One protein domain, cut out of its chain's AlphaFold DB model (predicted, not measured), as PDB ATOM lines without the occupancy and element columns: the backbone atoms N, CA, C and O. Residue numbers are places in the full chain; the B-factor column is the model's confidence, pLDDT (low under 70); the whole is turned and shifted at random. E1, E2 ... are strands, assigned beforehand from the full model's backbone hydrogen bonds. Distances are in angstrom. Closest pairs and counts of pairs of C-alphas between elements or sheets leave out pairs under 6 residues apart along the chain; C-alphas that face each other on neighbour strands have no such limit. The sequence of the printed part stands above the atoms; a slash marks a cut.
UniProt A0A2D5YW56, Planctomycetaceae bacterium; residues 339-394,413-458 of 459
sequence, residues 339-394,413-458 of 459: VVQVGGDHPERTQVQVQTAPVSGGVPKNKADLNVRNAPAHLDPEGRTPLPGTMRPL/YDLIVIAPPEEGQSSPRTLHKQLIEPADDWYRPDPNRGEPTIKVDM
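Overview. This is residues 339 to 394 and 413 to 458 of the 459 residues of a protein of Planctomycetaceae bacterium (UniProt A0A2D5YW56). With little regular structure, this is a small, strongly twisted three-strand sheet, E2, E3 and E4, with a two-strand ribbon, E1 and E5, over one face of it, and with two long stretches that hold no named element, residues 357 to 394 and 437 to 453. One loop, residues 357 to 394, folds back to E2. The 102 printed residues hold five named strands, E1 to E5, and no named helix: all strand, 29 residues in named elements. The whole is compact, radius of gyration of the C-alphas 13.8 A, spanning 44 by 33 by 24 A.

Along the chain. E2 is residues 351 to 356, 16.9 A; E3 413 to 419, 18.9 A; E4 429 to 436, 19.9 A, bending by 54 degrees at 432. E1, 340 to 343, begins at C-alpha (6.897, 24.239, -92.776); E5, 454 to 457, ends at (1.732, 30.172, -99.842).

Arrangement. Inner strand E3 is antiparallel to E2 (N 353 and O 416, 2.8 A) and, in a hairpin, to E4 (N 415 and O 434, 2.9 A). Residues 377 to 378 pair antiparallel with 351 to 352. E1 and E5 are parallel (N 343 and O 456, 2.8 A). E4 and E5 are near each other.

Size, cuts and confidence. Residues 395 to 412 are not printed; C-alphas 394 and 413 are 12.5 A apart. The E4 to E5 link is long. No printed residue is under 70 in pLDDT.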
ATOM      1  N   VAL A 339      10.118  21.208 -91.367       96.81
ATOM      2  CA  VAL A 339       9.971  22.650 -91.135       96.81
ATOM      3  C   VAL A 339       9.072  23.223 -92.224       96.81
ATOM      4  O   VAL A 339       9.466  23.285 -93.388       96.81
ATOM      5  N   VAL A 340       7.861  23.629 -91.857       97.62
ATOM      6  CA  VAL A 340       6.897  24.239 -92.776       97.62
ATOM      7  C   VAL A 340       6.910  25.744 -92.580       97.62
ATOM      8  O   VAL A 340       6.744  26.212 -91.458       97.62
ATOM      9  N   GLN A 341       7.087  26.485 -93.669       97.56
ATOM     10  CA  GLN A 341       6.902  27.931 -93.732       97.56
ATOM     11  C   GLN A 341       5.559  28.219 -94.391       97.56
ATOM     12  O   GLN A 341       5.354  27.845 -95.545       97.56
ATOM     13  N   VAL A 342       4.675  28.909 -93.685       97.50
ATOM     14  CA  VAL A 342       3.436  29.452 -94.237       97.50
ATOM     15  C   VAL A 342       3.695  30.907 -94.624       97.50
ATOM     16  O   VAL A 342       4.179  31.687 -93.809       97.50
ATOM     17  N   GLY A 343       3.466  31.240 -95.890       94.88
ATOM     18  CA  GLY A 343       3.549  32.589 -96.445       94.88
ATOM     19  C   GLY A 343       2.162  33.181 -96.700       94.88
ATOM     20  O   GLY A 343       1.170  32.452 -96.754       94.88
ATOM     21  N   GLY A 344       2.106  34.501 -96.889       91.25
ATOM     22  CA  GLY A 344       0.862  35.257 -97.070       91.25
ATOM     23  C   GLY A 344       0.177  35.632 -95.752       91.25
ATOM     24  O   GLY A 344       0.684  35.345 -94.668       91.25
ATOM     25  N   ASP A 345      -0.981  36.287 -95.853       90.31
ATOM     26  CA  ASP A 345      -1.763  36.686 -94.683       90.31
ATOM     27  C   ASP A 345      -2.470  35.470 -94.077       90.31
ATOM     28  O   ASP A 345      -3.272  34.792 -94.726       90.31
ATOM     29  N   HIS A 346      -2.195  35.192 -92.804       90.88
ATOM     30  CA  HIS A 346      -2.854  34.126 -92.060       90.88
ATOM     31  C   HIS A 346      -3.285  34.603 -90.666       90.88
ATOM     32  O   HIS A 346      -2.607  35.436 -90.062       90.88
ATOM     33  N   PRO A 347      -4.393  34.072 -90.110       90.75
ATOM     34  CA  PRO A 347      -4.829  34.426 -88.764       90.75
ATOM     35  C   PRO A 347      -3.744  34.183 -87.710       90.75
ATOM     36  O   PRO A 347      -2.925  33.259 -87.832       90.75
ATOM     37  N   GLU A 348      -3.785  34.958 -86.627       88.31
ATOM     38  CA  GLU A 348      -3.015  34.634 -85.429       88.31
ATOM     39  C   GLU A 348      -3.356  33.218 -84.943       88.31
ATOM     40  O   GLU A 348      -4.488  32.746 -85.075       88.31
ATOM     41  N   ARG A 349      -2.371  32.532 -84.352       91.56
ATOM     42  CA  ARG A 349      -2.501  31.151 -83.848       91.56
ATOM     43  C   ARG A 349      -2.798  30.102 -84.925       91.56
ATOM     44  O   ARG A 349      -3.243  29.007 -84.583       91.56
ATOM     45  N   THR A 350      -2.520  30.405 -86.192       95.31
ATOM     46  CA  THR A 350      -2.473  29.388 -87.248       95.31
ATOM     47  C   THR A 350      -1.524  28.252 -86.842       95.31
ATOM     48  O   THR A 350      -0.474  28.476 -86.231       95.31
ATOM     49  N   GLN A 351      -1.923  27.020 -87.147       97.00
ATOM     50  CA  GLN A 351      -1.161  25.809 -86.861       97.00
ATOM     51  C   GLN A 351      -0.993  24.961 -88.121       97.00
ATOM     52  O   GLN A 351      -1.803  25.015 -89.047       97.00
ATOM     53  N   VAL A 352       0.030  24.111 -88.112       97.94
ATOM     54  CA  VAL A 352       0.243  23.063 -89.110       97.94
ATOM     55  C   VAL A 352      -0.073  21.714 -88.478       97.94
ATOM     56  O   VAL A 352       0.611  21.263 -87.561       97.94
ATOM     57  N   GLN A 353      -1.109  21.056 -88.982       97.25
ATOM     58  CA  GLN A 353      -1.430  19.667 -88.685       97.25
ATOM     59  C   GLN A 353      -0.809  18.770 -89.754       97.25
ATOM     60  O   GLN A 353      -0.887  19.059 -90.948       97.25
ATOM     61  N   VAL A 354      -0.238  17.647 -89.325       97.75
ATOM     62  CA  VAL A 354       0.226  16.587 -90.223       97.75
ATOM     63  C   VAL A 354      -0.323  15.254 -89.746       97.75
ATOM     64  O   VAL A 354      -0.398  15.005 -88.542       97.75
ATOM     65  N   GLN A 355      -0.752  14.420 -90.684       97.19
ATOM     66  CA  GLN A 355      -1.254  13.078 -90.409       97.19
ATOM     67  C   GLN A 355      -1.041  12.161 -91.613       97.19
ATOM     68  O   GLN A 355      -0.999  12.623 -92.752       97.19
ATOM     69  N   THR A 356      -0.946  10.860 -91.367       97.94
ATOM     70  CA  THR A 356      -0.879   9.821 -92.397       97.94
ATOM     71  C   THR A 356      -2.115   9.930 -93.286       97.94
ATOM     72  O   THR A 356      -3.251   9.861 -92.805       97.94
ATOM     73  N   ALA A 357      -1.899  10.123 -94.584       97.56
ATOM     74  CA  ALA A 357      -2.968  10.367 -95.537       97.56
ATOM     75  C   ALA A 357      -3.801   9.094 -95.787       97.56
ATOM     76  O   ALA A 357      -3.265   7.980 -95.731       97.56
ATOM     77  N   PRO A 358      -5.096   9.219 -96.143       96.75
ATOM     78  CA  PRO A 358      -5.949   8.073 -96.475       96.75
ATOM     79  C   PRO A 358      -5.394   7.182 -97.592       96.75
ATOM     80  O   PRO A 358      -5.570   5.967 -97.551       96.75
ATOM     81  N   VAL A 359      -4.667   7.765 -98.554       96.19
ATOM     82  CA  VAL A 359      -4.012   7.026 -99.650       96.19
ATOM     83  C   VAL A 359      -2.919   6.066 -99.159       96.19
ATOM     84  O   VAL A 359      -2.573   5.124 -99.863       96.19
ATOM     85  N   SER A 360      -2.422   6.255 -97.934       95.50
ATOM     86  CA  SER A 360      -1.478   5.361 -97.250       95.50
ATOM     87  C   SER A 360      -2.124   4.578 -96.104       95.50
ATOM     88  O   SER A 360      -1.436   4.119 -95.196       95.50
ATOM     89  N   GLY A 361      -3.453   4.427 -96.129       94.31
ATOM     90  CA  GLY A 361      -4.234   3.715 -95.113       94.31
ATOM     91  C   GLY A 361      -4.790   4.605 -93.999       94.31
ATOM     92  O   GLY A 361      -5.638   4.147 -93.232       94.31
ATOM     93  N   GLY A 362      -4.381   5.877 -93.941       94.12
ATOM     94  CA  GLY A 362      -4.851   6.847 -92.956       94.12
ATOM     95  C   GLY A 362      -4.390   6.569 -91.523       94.12
ATOM     96  O   GLY A 362      -3.742   5.565 -91.218       94.12
ATOM     97  N   VAL A 363      -4.751   7.472 -90.611       93.62
ATOM     98  CA  VAL A 363      -4.575   7.249 -89.171       93.62
ATOM     99  C   VAL A 363      -5.599   6.209 -88.699       93.62
ATOM    100  O   VAL A 363      -6.797   6.383 -88.948       93.62
ATOM    101  N   PRO A 364      -5.188   5.133 -88.000       91.62
ATOM    102  CA  PRO A 364      -6.139   4.150 -87.503       91.62
ATOM    103  C   PRO A 364      -7.156   4.795 -86.555       91.62
ATOM    104  O   PRO A 364      -6.800   5.574 -85.669       91.62
ATOM    105  N   LYS A 365      -8.434   4.438 -86.714       91.50
ATOM    106  CA  LYS A 365      -9.530   5.001 -85.914       91.50
ATOM    107  C   LYS A 365      -9.238   4.879 -84.414       91.50
ATOM    108  O   LYS A 365      -8.939   3.788 -83.927       91.50
ATOM    109  N   ASN A 366      -9.382   5.991 -83.692       90.25
ATOM    110  CA  ASN A 366      -9.154   6.101 -82.247       90.25
ATOM    111  C   ASN A 366      -7.727   5.733 -81.793       90.25
ATOM    112  O   ASN A 366      -7.535   5.354 -80.637       90.25
ATOM    113  N   LYS A 367      -6.726   5.811 -82.678       93.44
ATOM    114  CA  LYS A 367      -5.315   5.625 -82.326       93.44
ATOM    115  C   LYS A 367      -4.503   6.865 -82.678       93.44
ATOM    116  O   LYS A 367      -4.872   7.627 -83.567       93.44
ATOM    117  N   ALA A 368      -3.389   7.042 -81.975       91.88
ATOM    118  CA  ALA A 368      -2.399   8.046 -82.330       91.88
ATOM    119  C   ALA A 368      -1.717   7.684 -83.656       91.88
ATOM    120  O   ALA A 368      -1.497   6.503 -83.949       91.88
ATOM    121  N   ASP A 369      -1.348   8.702 -84.430       95.38
ATOM    122  CA  ASP A 369      -0.488   8.513 -85.589       95.38
ATOM    123  C   ASP A 369       0.959   8.287 -85.128       95.38
ATOM    124  O   ASP A 369       1.605   9.192 -84.610       95.38
ATOM    125  N   LEU A 370       1.473   7.067 -85.298       93.19
ATOM    126  CA  LEU A 370       2.843   6.710 -84.910       93.19
ATOM    127  C   LEU A 370       3.896   7.175 -85.932       93.19
ATOM    128  O   LEU A 370       5.096   7.072 -85.667       93.19
ATOM    129  N   ASN A 371       3.460   7.679 -87.090       96.31
ATOM    130  CA  ASN A 371       4.319   8.164 -88.164       96.31
ATOM    131  C   ASN A 371       4.589   9.671 -88.081       96.31
ATOM    132  O   ASN A 371       5.389  10.169 -88.874       96.31
ATOM    133  N   VAL A 372       3.928  10.385 -87.165       96.75
ATOM    134  CA  VAL A 372       4.039  11.835 -86.970       96.75
ATOM    135  C   VAL A 372       4.251  12.123 -85.485       96.75
ATOM    136  O   VAL A 372       3.647  11.484 -84.629       96.75
ATOM    137  N   ARG A 373       5.100  13.097 -85.148       96.19
ATOM    138  CA  ARG A 373       5.234  13.606 -83.771       96.19
ATOM    139  C   ARG A 373       5.128  15.121 -83.760       96.19
ATOM    140  O   ARG A 373       5.529  15.764 -84.726       96.19
ATOM    141  N   ASN A 374       4.635  15.662 -82.645       95.62
ATOM    142  CA  ASN A 374       4.486  17.102 -82.400       95.62
ATOM    143  C   ASN A 374       3.566  17.826 -83.404       95.62
ATOM    144  O   ASN A 374       3.782  18.994 -83.711       95.62
ATOM    145  N   ALA A 375       2.531  17.136 -83.895       94.81
ATOM    146  CA  ALA A 375       1.423  17.736 -84.635       94.81
ATOM    147  C   ALA A 375       0.175  17.844 -83.731       94.81
ATOM    148  O   ALA A 375      -0.095  16.895 -82.988       94.81
ATOM    149  N   PRO A 376      -0.609  18.935 -83.804       95.25
ATOM    150  CA  PRO A 376      -0.358  20.141 -84.595       95.25
ATOM    151  C   PRO A 376       0.795  20.986 -84.030       95.25
ATOM    152  O   PRO A 376       1.056  20.986 -82.828       95.25
ATOM    153  N   ALA A 377       1.462  21.731 -84.909       96.19
ATOM    154  CA  ALA A 377       2.569  22.623 -84.586       96.19
ATOM    155  C   ALA A 377       2.153  24.091 -84.759       96.19
ATOM    156  O   ALA A 377       1.597  24.462 -85.791       96.19
ATOM    157  N   HIS A 378       2.425  24.933 -83.761       94.44
ATOM    158  CA  HIS A 378       2.185  26.377 -83.851       94.44
ATOM    159  C   HIS A 378       3.238  27.066 -84.716       94.44
ATOM    160  O   HIS A 378       4.406  26.679 -84.676       94.44
ATOM    161  N   LEU A 379       2.820  28.098 -85.449       95.31
ATOM    162  CA  LEU A 379       3.738  28.946 -86.196       95.31
ATOM    163  C   LEU A 379       4.428  29.973 -85.285       95.31
ATOM    164  O   LEU A 379       3.807  30.509 -84.362       95.31
ATOM    165  N   ASP A 380       5.703  30.242 -85.554       92.81
ATOM    166  CA  ASP A 380       6.447  31.386 -85.031       92.81
ATOM    167  C   ASP A 380       5.988  32.703 -85.713       92.81
ATOM    168  O   ASP A 380       5.173  32.666 -86.642       92.81
ATOM    169  N   PRO A 381       6.464  33.883 -85.267       91.81
ATOM    170  CA  PRO A 381       6.104  35.164 -85.884       91.81
ATOM    171  C   PRO A 381       6.503  35.297 -87.357       91.81
ATOM    172  O   PRO A 381       5.950  36.138 -88.059       91.81
ATOM    173  N   GLU A 382       7.459  34.495 -87.826       92.06
ATOM    174  CA  GLU A 382       7.855  34.465 -89.229       92.06
ATOM    175  C   GLU A 382       7.008  33.487 -90.044       92.06
ATOM    176  O   GLU A 382       7.230  33.389 -91.243       92.06
ATOM    177  N   GLY A 383       6.039  32.788 -89.441       95.50
ATOM    178  CA  GLY A 383       5.148  31.844 -90.113       95.50
ATOM    179  C   GLY A 383       5.701  30.418 -90.204       95.50
ATOM    180  O   GLY A 383       5.256  29.652 -91.059       95.50
ATOM    181  N   ARG A 384       6.670  30.026 -89.364       96.31
ATOM    182  CA  ARG A 384       7.316  28.700 -89.412       96.31
ATOM    183  C   ARG A 384       6.910  27.786 -88.276       96.31
ATOM    184  O   ARG A 384       6.771  28.208 -87.134       96.31
ATOM    185  N   THR A 385       6.818  26.492 -88.555       97.06
ATOM    186  CA  THR A 385       6.742  25.475 -87.496       97.06
ATOM    187  C   THR A 385       8.026  25.446 -86.656       97.06
ATOM    188  O   THR A 385       9.091  25.788 -87.176       97.06
ATOM    189  N   PRO A 386       7.981  24.950 -85.404       96.06
ATOM    190  CA  PRO A 386       9.119  24.999 -84.498       96.06
ATOM    191  C   PRO A 386      10.345  24.270 -85.056       96.06
ATOM    192  O   PRO A 386      10.262  23.121 -85.502       96.06
ATOM    193  N   LEU A 387      11.498  24.935 -84.993       95.06
ATOM    194  CA  LEU A 387      12.779  24.355 -85.384       95.06
ATOM    195  C   LEU A 387      13.200  23.234 -84.411       95.06
ATOM    196  O   LEU A 387      12.791  23.246 -83.247       95.06
ATOM    197  N   PRO A 388      14.057  22.288 -84.831       89.56
ATOM    198  CA  PRO A 388      14.592  21.204 -83.997       89.56
ATOM    199  C   PRO A 388      15.060  21.597 -82.592       89.56
ATOM    200  O   PRO A 388      14.729  20.908 -81.628       89.56
ATOM    201  N   GLY A 389      15.739  22.734 -82.441       87.75
ATOM    202  CA  GLY A 389      16.240  23.235 -81.158       87.75
ATOM    203  C   GLY A 389      15.162  23.677 -80.163       87.75
ATOM    204  O   GLY A 389      15.463  23.879 -78.992       87.75
ATOM    205  N   THR A 390      13.900  23.790 -80.582       84.56
ATOM    206  CA  THR A 390      12.769  24.179 -79.713       84.56
ATOM    207  C   THR A 390      12.216  23.025 -78.862       84.56
ATOM    208  O   THR A 390      11.228  23.204 -78.151       84.56
ATOM    209  N   MET A 391      12.810  21.826 -78.945       82.00
ATOM    210  CA  MET A 391      12.376  20.585 -78.275       82.00
ATOM    211  C   MET A 391      11.010  20.033 -78.723       82.00
ATOM    212  O   MET A 391      10.608  18.963 -78.266       82.00
ATOM    213  N   ARG A 392      10.296  20.710 -79.631       91.88
ATOM    214  CA  ARG A 392       9.031  20.231 -80.220       91.88
ATOM    215  C   ARG A 392       9.003  20.316 -81.752       91.88
ATOM    216  O   ARG A 392       8.006  20.787 -82.301       91.88
ATOM    217  N   PRO A 393      10.050  19.866 -82.471       94.75
ATOM    218  CA  PRO A 393       9.999  19.869 -83.923       94.75
ATOM    219  C   PRO A 393       8.949  18.898 -84.435       94.75
ATOM    220  O   PRO A 393       8.809  17.783 -83.926       94.75
ATOM    221  N   LEU A 394       8.264  19.302 -85.493       96.81
ATOM    222  CA  LEU A 394       7.425  18.403 -86.262       96.81
ATOM    223  C   LEU A 394       8.324  17.352 -86.935       96.81
ATOM    224  O   LEU A 394       9.274  17.691 -87.643       96.81
ATOM    225  N   TYR A 413       1.543  11.985 -96.447       98.38
ATOM    226  CA  TYR A 413       0.962  12.758 -95.359       98.38
ATOM    227  C   TYR A 413       0.056  13.860 -95.888       98.38
ATOM    228  O   TYR A 413       0.378  14.539 -96.859       98.38
ATOM    229  N   ASP A 414      -1.064  14.068 -95.204       98.25
ATOM    230  CA  ASP A 414      -1.851  15.284 -95.340       98.25
ATOM    231  C   ASP A 414      -1.178  16.378 -94.497       98.25
ATOM    232  O   ASP A 414      -1.202  16.302 -93.266       98.25
ATOM    233  N   LEU A 415      -0.603  17.395 -95.145       98.25
ATOM    234  CA  LEU A 415      -0.195  18.647 -94.503       98.25
ATOM    235  C   LEU A 415      -1.361  19.622 -94.584       98.25
ATOM    236  O   LEU A 415      -1.817  19.979 -95.672       98.25
ATOM    237  N   ILE A 416      -1.843  20.048 -93.423       97.94
ATOM    238  CA  ILE A 416      -3.040  20.869 -93.291       97.94
ATOM    239  C   ILE A 416      -2.687  22.113 -92.484       97.94
ATOM    240  O   ILE A 416      -2.305  22.017 -91.319       97.94
ATOM    241  N   VAL A 417      -2.834  23.287 -93.089       97.62
ATOM    242  CA  VAL A 417      -2.763  24.559 -92.365       97.62
ATOM    243  C   VAL A 417      -4.158  24.851 -91.831       97.62
ATOM    244  O   VAL A 417      -5.120  24.880 -92.603       97.62
ATOM    245  N   ILE A 418      -4.284  25.032 -90.520       96.75
ATOM    246  CA  ILE A 418      -5.564  25.242 -89.840       96.75
ATOM    247  C   ILE A 418      -5.563  26.567 -89.078       96.75
ATOM    248  O   ILE A 418      -4.587  26.923 -88.417       96.75
ATOM    249  N   ALA A 419      -6.676  27.291 -89.168       93.94
ATOM    250  CA  ALA A 419      -6.969  28.442 -88.324       93.94
ATOM    251  C   ALA A 419      -7.600  27.984 -87.003       93.94
ATOM    252  O   ALA A 419      -8.301  26.961 -86.991       93.94
ATOM    253  N   PRO A 420      -7.427  28.747 -85.908       88.94
ATOM    254  CA  PRO A 420      -8.207  28.519 -84.699       88.94
ATOM    255  C   PRO A 420      -9.717  28.577 -85.009       88.94
ATOM    256  O   PRO A 420     -10.123  29.277 -85.941       88.94
ATOM    257  N   PRO A 421     -10.554  27.844 -84.257       88.25
ATOM    258  CA  PRO A 421     -12.003  27.930 -84.410       88.25
ATOM    259  C   PRO A 421     -12.488  29.369 -84.190       88.25
ATOM    260  O   PRO A 421     -12.052  30.043 -83.254       88.25
ATOM    261  N   GLU A 422     -13.391  29.831 -85.057       85.31
ATOM    262  CA  GLU A 422     -14.085  31.112 -84.893       85.31
ATOM    263  C   GLU A 422     -15.034  31.054 -83.683       85.31
ATOM    264  O   GLU A 422     -15.441  29.977 -83.238       85.31
ATOM    265  N   GLU A 423     -15.401  32.215 -83.135       79.94
ATOM    266  CA  GLU A 423     -16.322  32.294 -81.999       79.94
ATOM    267  C   GLU A 423     -17.650  31.587 -82.333       79.94
ATOM    268  O   GLU A 423     -18.323  31.911 -83.311       79.94
ATOM    269  N   GLY A 424     -18.002  30.565 -81.546       83.12
ATOM    270  CA  GLY A 424     -19.181  29.722 -81.775       83.12
ATOM    271  C   GLY A 424     -18.950  28.460 -82.623       83.12
ATOM    272  O   GLY A 424     -19.873  27.655 -82.744       83.12
ATOM    273  N   GLN A 425     -17.747  28.228 -83.162       84.06
ATOM    274  CA  GLN A 425     -17.384  26.979 -83.849       84.06
ATOM    275  C   GLN A 425     -16.585  26.040 -82.935       84.06
ATOM    276  O   GLN A 425     -15.742  26.465 -82.151       84.06
ATOM    277  N   SER A 426     -16.836  24.732 -83.046       82.62
ATOM    278  CA  SER A 426     -16.140  23.704 -82.256       82.62
ATOM    279  C   SER A 426     -14.921  23.101 -82.959       82.62
ATOM    280  O   SER A 426     -14.134  22.407 -82.315       82.62
ATOM    281  N   SER A 427     -14.747  23.346 -84.261       86.19
ATOM    282  CA  SER A 427     -13.685  22.748 -85.074       86.19
ATOM    283  C   SER A 427     -12.808  23.804 -85.756       86.19
ATOM    284  O   SER A 427     -13.351  24.782 -86.272       86.19
ATOM    285  N   PRO A 428     -11.480  23.594 -85.828       90.12
ATOM    286  CA  PRO A 428     -10.575  24.428 -86.619       90.12
ATOM    287  C   PRO A 428     -10.997  24.499 -88.093       90.12
ATOM    288  O   PRO A 428     -11.457  23.503 -88.659       90.12
ATOM    289  N   ARG A 429     -10.788  25.652 -88.736       93.19
ATOM    290  CA  ARG A 429     -11.039  25.829 -90.174       93.19
ATOM    291  C   ARG A 429      -9.787  25.482 -90.973       93.19
ATOM    292  O   ARG A 429      -8.727  26.056 -90.735       93.19
ATOM    293  N   THR A 430      -9.906  24.596 -91.957       95.62
ATOM    294  CA  THR A 430      -8.815  24.307 -92.902       95.62
ATOM    295  C   THR A 430      -8.584  25.497 -93.829       95.62
ATOM    296  O   THR A 430      -9.496  25.917 -94.535       95.62
ATOM    297  N   LEU A 431      -7.360  26.017 -93.833       95.06
ATOM    298  CA  LEU A 431      -6.912  27.111 -94.696       95.06
ATOM    299  C   LEU A 431      -6.224  26.585 -95.957       95.06
ATOM    300  O   LEU A 431      -6.449  27.085 -97.053       95.06
ATOM    301  N   HIS A 432      -5.410  25.543 -95.802       96.81
ATOM    302  CA  HIS A 432      -4.695  24.901 -96.897       96.81
ATOM    303  C   HIS A 432      -4.571  23.404 -96.625       96.81
ATOM    304  O   HIS A 432      -4.432  22.987 -95.474       96.81
ATOM    305  N   LYS A 433      -4.596  22.594 -97.683       96.94
ATOM    306  CA  LYS A 433      -4.321  21.161 -97.611       96.94
ATOM    307  C   LYS A 433      -3.512  20.733 -98.828       96.94
ATOM    308  O   LYS A 433      -3.947  20.959 -99.953       96.94
ATOM    309  N   GLN A 434      -2.398  20.053 -98.589       97.38
ATOM    310  CA  GLN A 434      -1.604  19.414 -99.634       97.38
ATOM    311  C   GLN A 434      -1.108  18.042 -99.185       97.38
ATOM    312  O   GLN A 434      -0.928  17.784 -97.994       97.38
ATOM    313  N   LEU A 435      -0.902  17.167-100.163       97.88
ATOM    314  CA  LEU A 435      -0.306  15.856 -99.956       97.88
ATOM    315  C   LEU A 435       1.214  15.988-100.065       97.88
ATOM    316  O   LEU A 435       1.700  16.584-101.025       97.88
ATOM    317  N   ILE A 436       1.951  15.440 -99.102       97.62
ATOM    318  CA  ILE A 436       3.417  15.482 -99.078       97.62
ATOM    319  C   ILE A 436       3.994  14.079 -98.882       97.62
ATOM    320  O   ILE A 436       3.378  13.227 -98.239       97.62
ATOM    321  N   GLU A 437       5.191  13.860 -99.410       95.56
ATOM    322  CA  GLU A 437       5.971  12.635 -99.250       95.56
ATOM    323  C   GLU A 437       7.379  13.023 -98.775       95.56
ATOM    324  O   GLU A 437       7.991  13.900 -99.387       95.56
ATOM    325  N   PRO A 438       7.887  12.437 -97.676       94.06
ATOM    326  CA  PRO A 438       9.270  12.623 -97.261       94.06
ATOM    327  C   PRO A 438      10.247  12.169 -98.341       94.06
ATOM    328  O   PRO A 438      10.109  11.073 -98.882       94.06
ATOM    329  N   ALA A 439      11.264  12.985 -98.587       87.94
ATOM    330  CA  ALA A 439      12.350  12.685 -99.507       87.94
ATOM    331  C   ALA A 439      13.704  12.733 -98.780       87.94
ATOM    332  O   ALA A 439      13.820  13.298 -97.688       87.94
ATOM    333  N   ASP A 440      14.728  12.110 -99.364       82.19
ATOM    334  CA  ASP A 440      16.065  12.025 -98.754       82.19
ATOM    335  C   ASP A 440      16.737  13.405 -98.623       82.19
ATOM    336  O   ASP A 440      17.510  13.644 -97.695       82.19
ATOM    337  N   ASP A 441      16.377  14.353 -99.492       86.06
ATOM    338  CA  ASP A 441      16.831  15.747 -99.456       86.06
ATOM    339  C   ASP A 441      16.209  16.575 -98.311       86.06
ATOM    340  O   ASP A 441      16.596  17.723 -98.101       86.06
ATOM    341  N   TRP A 442      15.299  15.997 -97.517       92.69
ATOM    342  CA  TRP A 442      14.791  16.623 -96.290       92.69
ATOM    343  C   TRP A 442      15.783  16.551 -95.129       92.69
ATOM    344  O   TRP A 442      15.526  17.139 -94.074       92.69
ATOM    345  N   TYR A 443      16.899  15.830 -95.285       93.38
ATOM    346  CA  TYR A 443      18.001  15.885 -94.333       93.38
ATOM    347  C   TYR A 443      18.485  17.330 -94.148       93.38
ATOM    348  O   TYR A 443      18.741  18.057 -95.105       93.38
ATOM    349  N   ARG A 444      18.637  17.743 -92.888       93.25
ATOM    350  CA  ARG A 444      19.090  19.083 -92.508       93.25
ATOM    351  C   ARG A 444      20.467  18.982 -91.844       93.25
ATOM    352  O   ARG A 444      20.510  18.651 -90.655       93.25
ATOM    353  N   PRO A 445      21.572  19.293 -92.557       90.69
ATOM    354  CA  PRO A 445      22.920  19.306 -91.976       90.69
ATOM    355  C   PRO A 445      23.047  20.279 -90.803       90.69
ATOM    356  O   PRO A 445      23.704  19.986 -89.808       90.69
ATOM    357  N   ASP A 446      22.366  21.420 -90.913       91.69
ATOM    358  CA  ASP A 446      22.118  22.342 -89.811       91.69
ATOM    359  C   ASP A 446      20.616  22.317 -89.487       91.69
ATOM    360  O   ASP A 446      19.824  23.013 -90.138       91.69
ATOM    361  N   PRO A 447      20.186  21.500 -88.506       90.88
ATOM    362  CA  PRO A 447      18.774  21.341 -88.178       90.88
ATOM    363  C   PRO A 447      18.101  22.665 -87.813       90.88
ATOM    364  O   PRO A 447      16.916  22.834 -88.094       90.88
ATOM    365  N   ASN A 448      18.856  23.600 -87.226       93.25
ATOM    366  CA  ASN A 448      18.356  24.872 -86.709       93.25
ATOM    367  C   ASN A 448      18.454  26.021 -87.712       93.25
ATOM    368  O   ASN A 448      18.022  27.132 -87.404       93.25
ATOM    369  N   ARG A 449      18.969  25.777 -88.922       93.06
ATOM    370  CA  ARG A 449      18.887  26.753 -90.007       93.06
ATOM    371  C   ARG A 449      17.417  27.038 -90.314       93.06
ATOM    372  O   ARG A 449      16.609  26.118 -90.375       93.06
ATOM    373  N   GLY A 450      17.059  28.302 -90.533       91.19
ATOM    374  CA  GLY A 450      15.663  28.726 -90.722       91.19
ATOM    375  C   GLY A 450      15.024  28.352 -92.068       91.19
ATOM    376  O   GLY A 450      13.911  28.789 -92.345       91.19
ATOM    377  N   GLU A 451      15.719  27.598 -92.922       94.44
ATOM    378  CA  GLU A 451      15.241  27.225 -94.257       94.44
ATOM    379  C   GLU A 451      14.105  26.207 -94.167       94.44
ATOM    380  O   GLU A 451      14.288  25.151 -93.573       94.44
ATOM    381  N   PRO A 452      12.925  26.456 -94.736       95.38
ATOM    382  CA  PRO A 452      11.847  25.484 -94.655       95.38
ATOM    383  C   PRO A 452      12.136  24.245 -95.501       95.38
ATOM    384  O   PRO A 452      12.660  24.348 -96.606       95.38
ATOM    385  N   THR A 453      11.718  23.087 -94.995       95.94
ATOM    386  CA  THR A 453      11.569  21.866 -95.793       95.94
ATOM    387  C   THR A 453      10.457  22.055 -96.829       95.94
ATOM    388  O   THR A 453      10.592  21.636 -97.971       95.94
ATOM    389  N   ILE A 454       9.354  22.711 -96.440       96.62
ATOM    390  CA  ILE A 454       8.196  22.966 -97.307       96.62
ATOM    391  C   ILE A 454       7.720  24.408 -97.136       96.62
ATOM    392  O   ILE A 454       7.536  24.875 -96.011       96.62
ATOM    393  N   LYS A 455       7.468  25.100 -98.250       96.75
ATOM    394  CA  LYS A 455       6.788  26.402 -98.273       96.75
ATOM    395  C   LYS A 455       5.333  26.225 -98.695       96.75
ATOM    396  O   LYS A 455       5.054  25.486 -99.636       96.75
ATOM    397  N   VAL A 456       4.428  26.896 -97.997       96.69
ATOM    398  CA  VAL A 456       2.992  26.933 -98.281       96.69
ATOM    399  C   VAL A 456       2.587  28.388 -98.421       96.69
ATOM    400  O   VAL A 456       2.566  29.104 -97.429       96.69
ATOM    401  N   ASP A 457       2.235  28.818 -99.626       92.50
ATOM    402  CA  ASP A 457       1.732  30.172 -99.842       92.50
ATOM    403  C   ASP A 457       0.203  30.182 -99.745       92.50
ATOM    404  O   ASP A 457      -0.498  29.509-100.511       92.50
ATOM    405  N   MET A 458      -0.310  30.935 -98.774       87.19
ATOM    406  CA  MET A 458      -1.733  31.221 -98.640       87.19
ATOM    407  C   MET A 458      -2.137  32.196 -99.752       87.19
ATOM    408  O   MET A 458      -1.473  33.213 -99.956       87.19
TER     409      MET A 458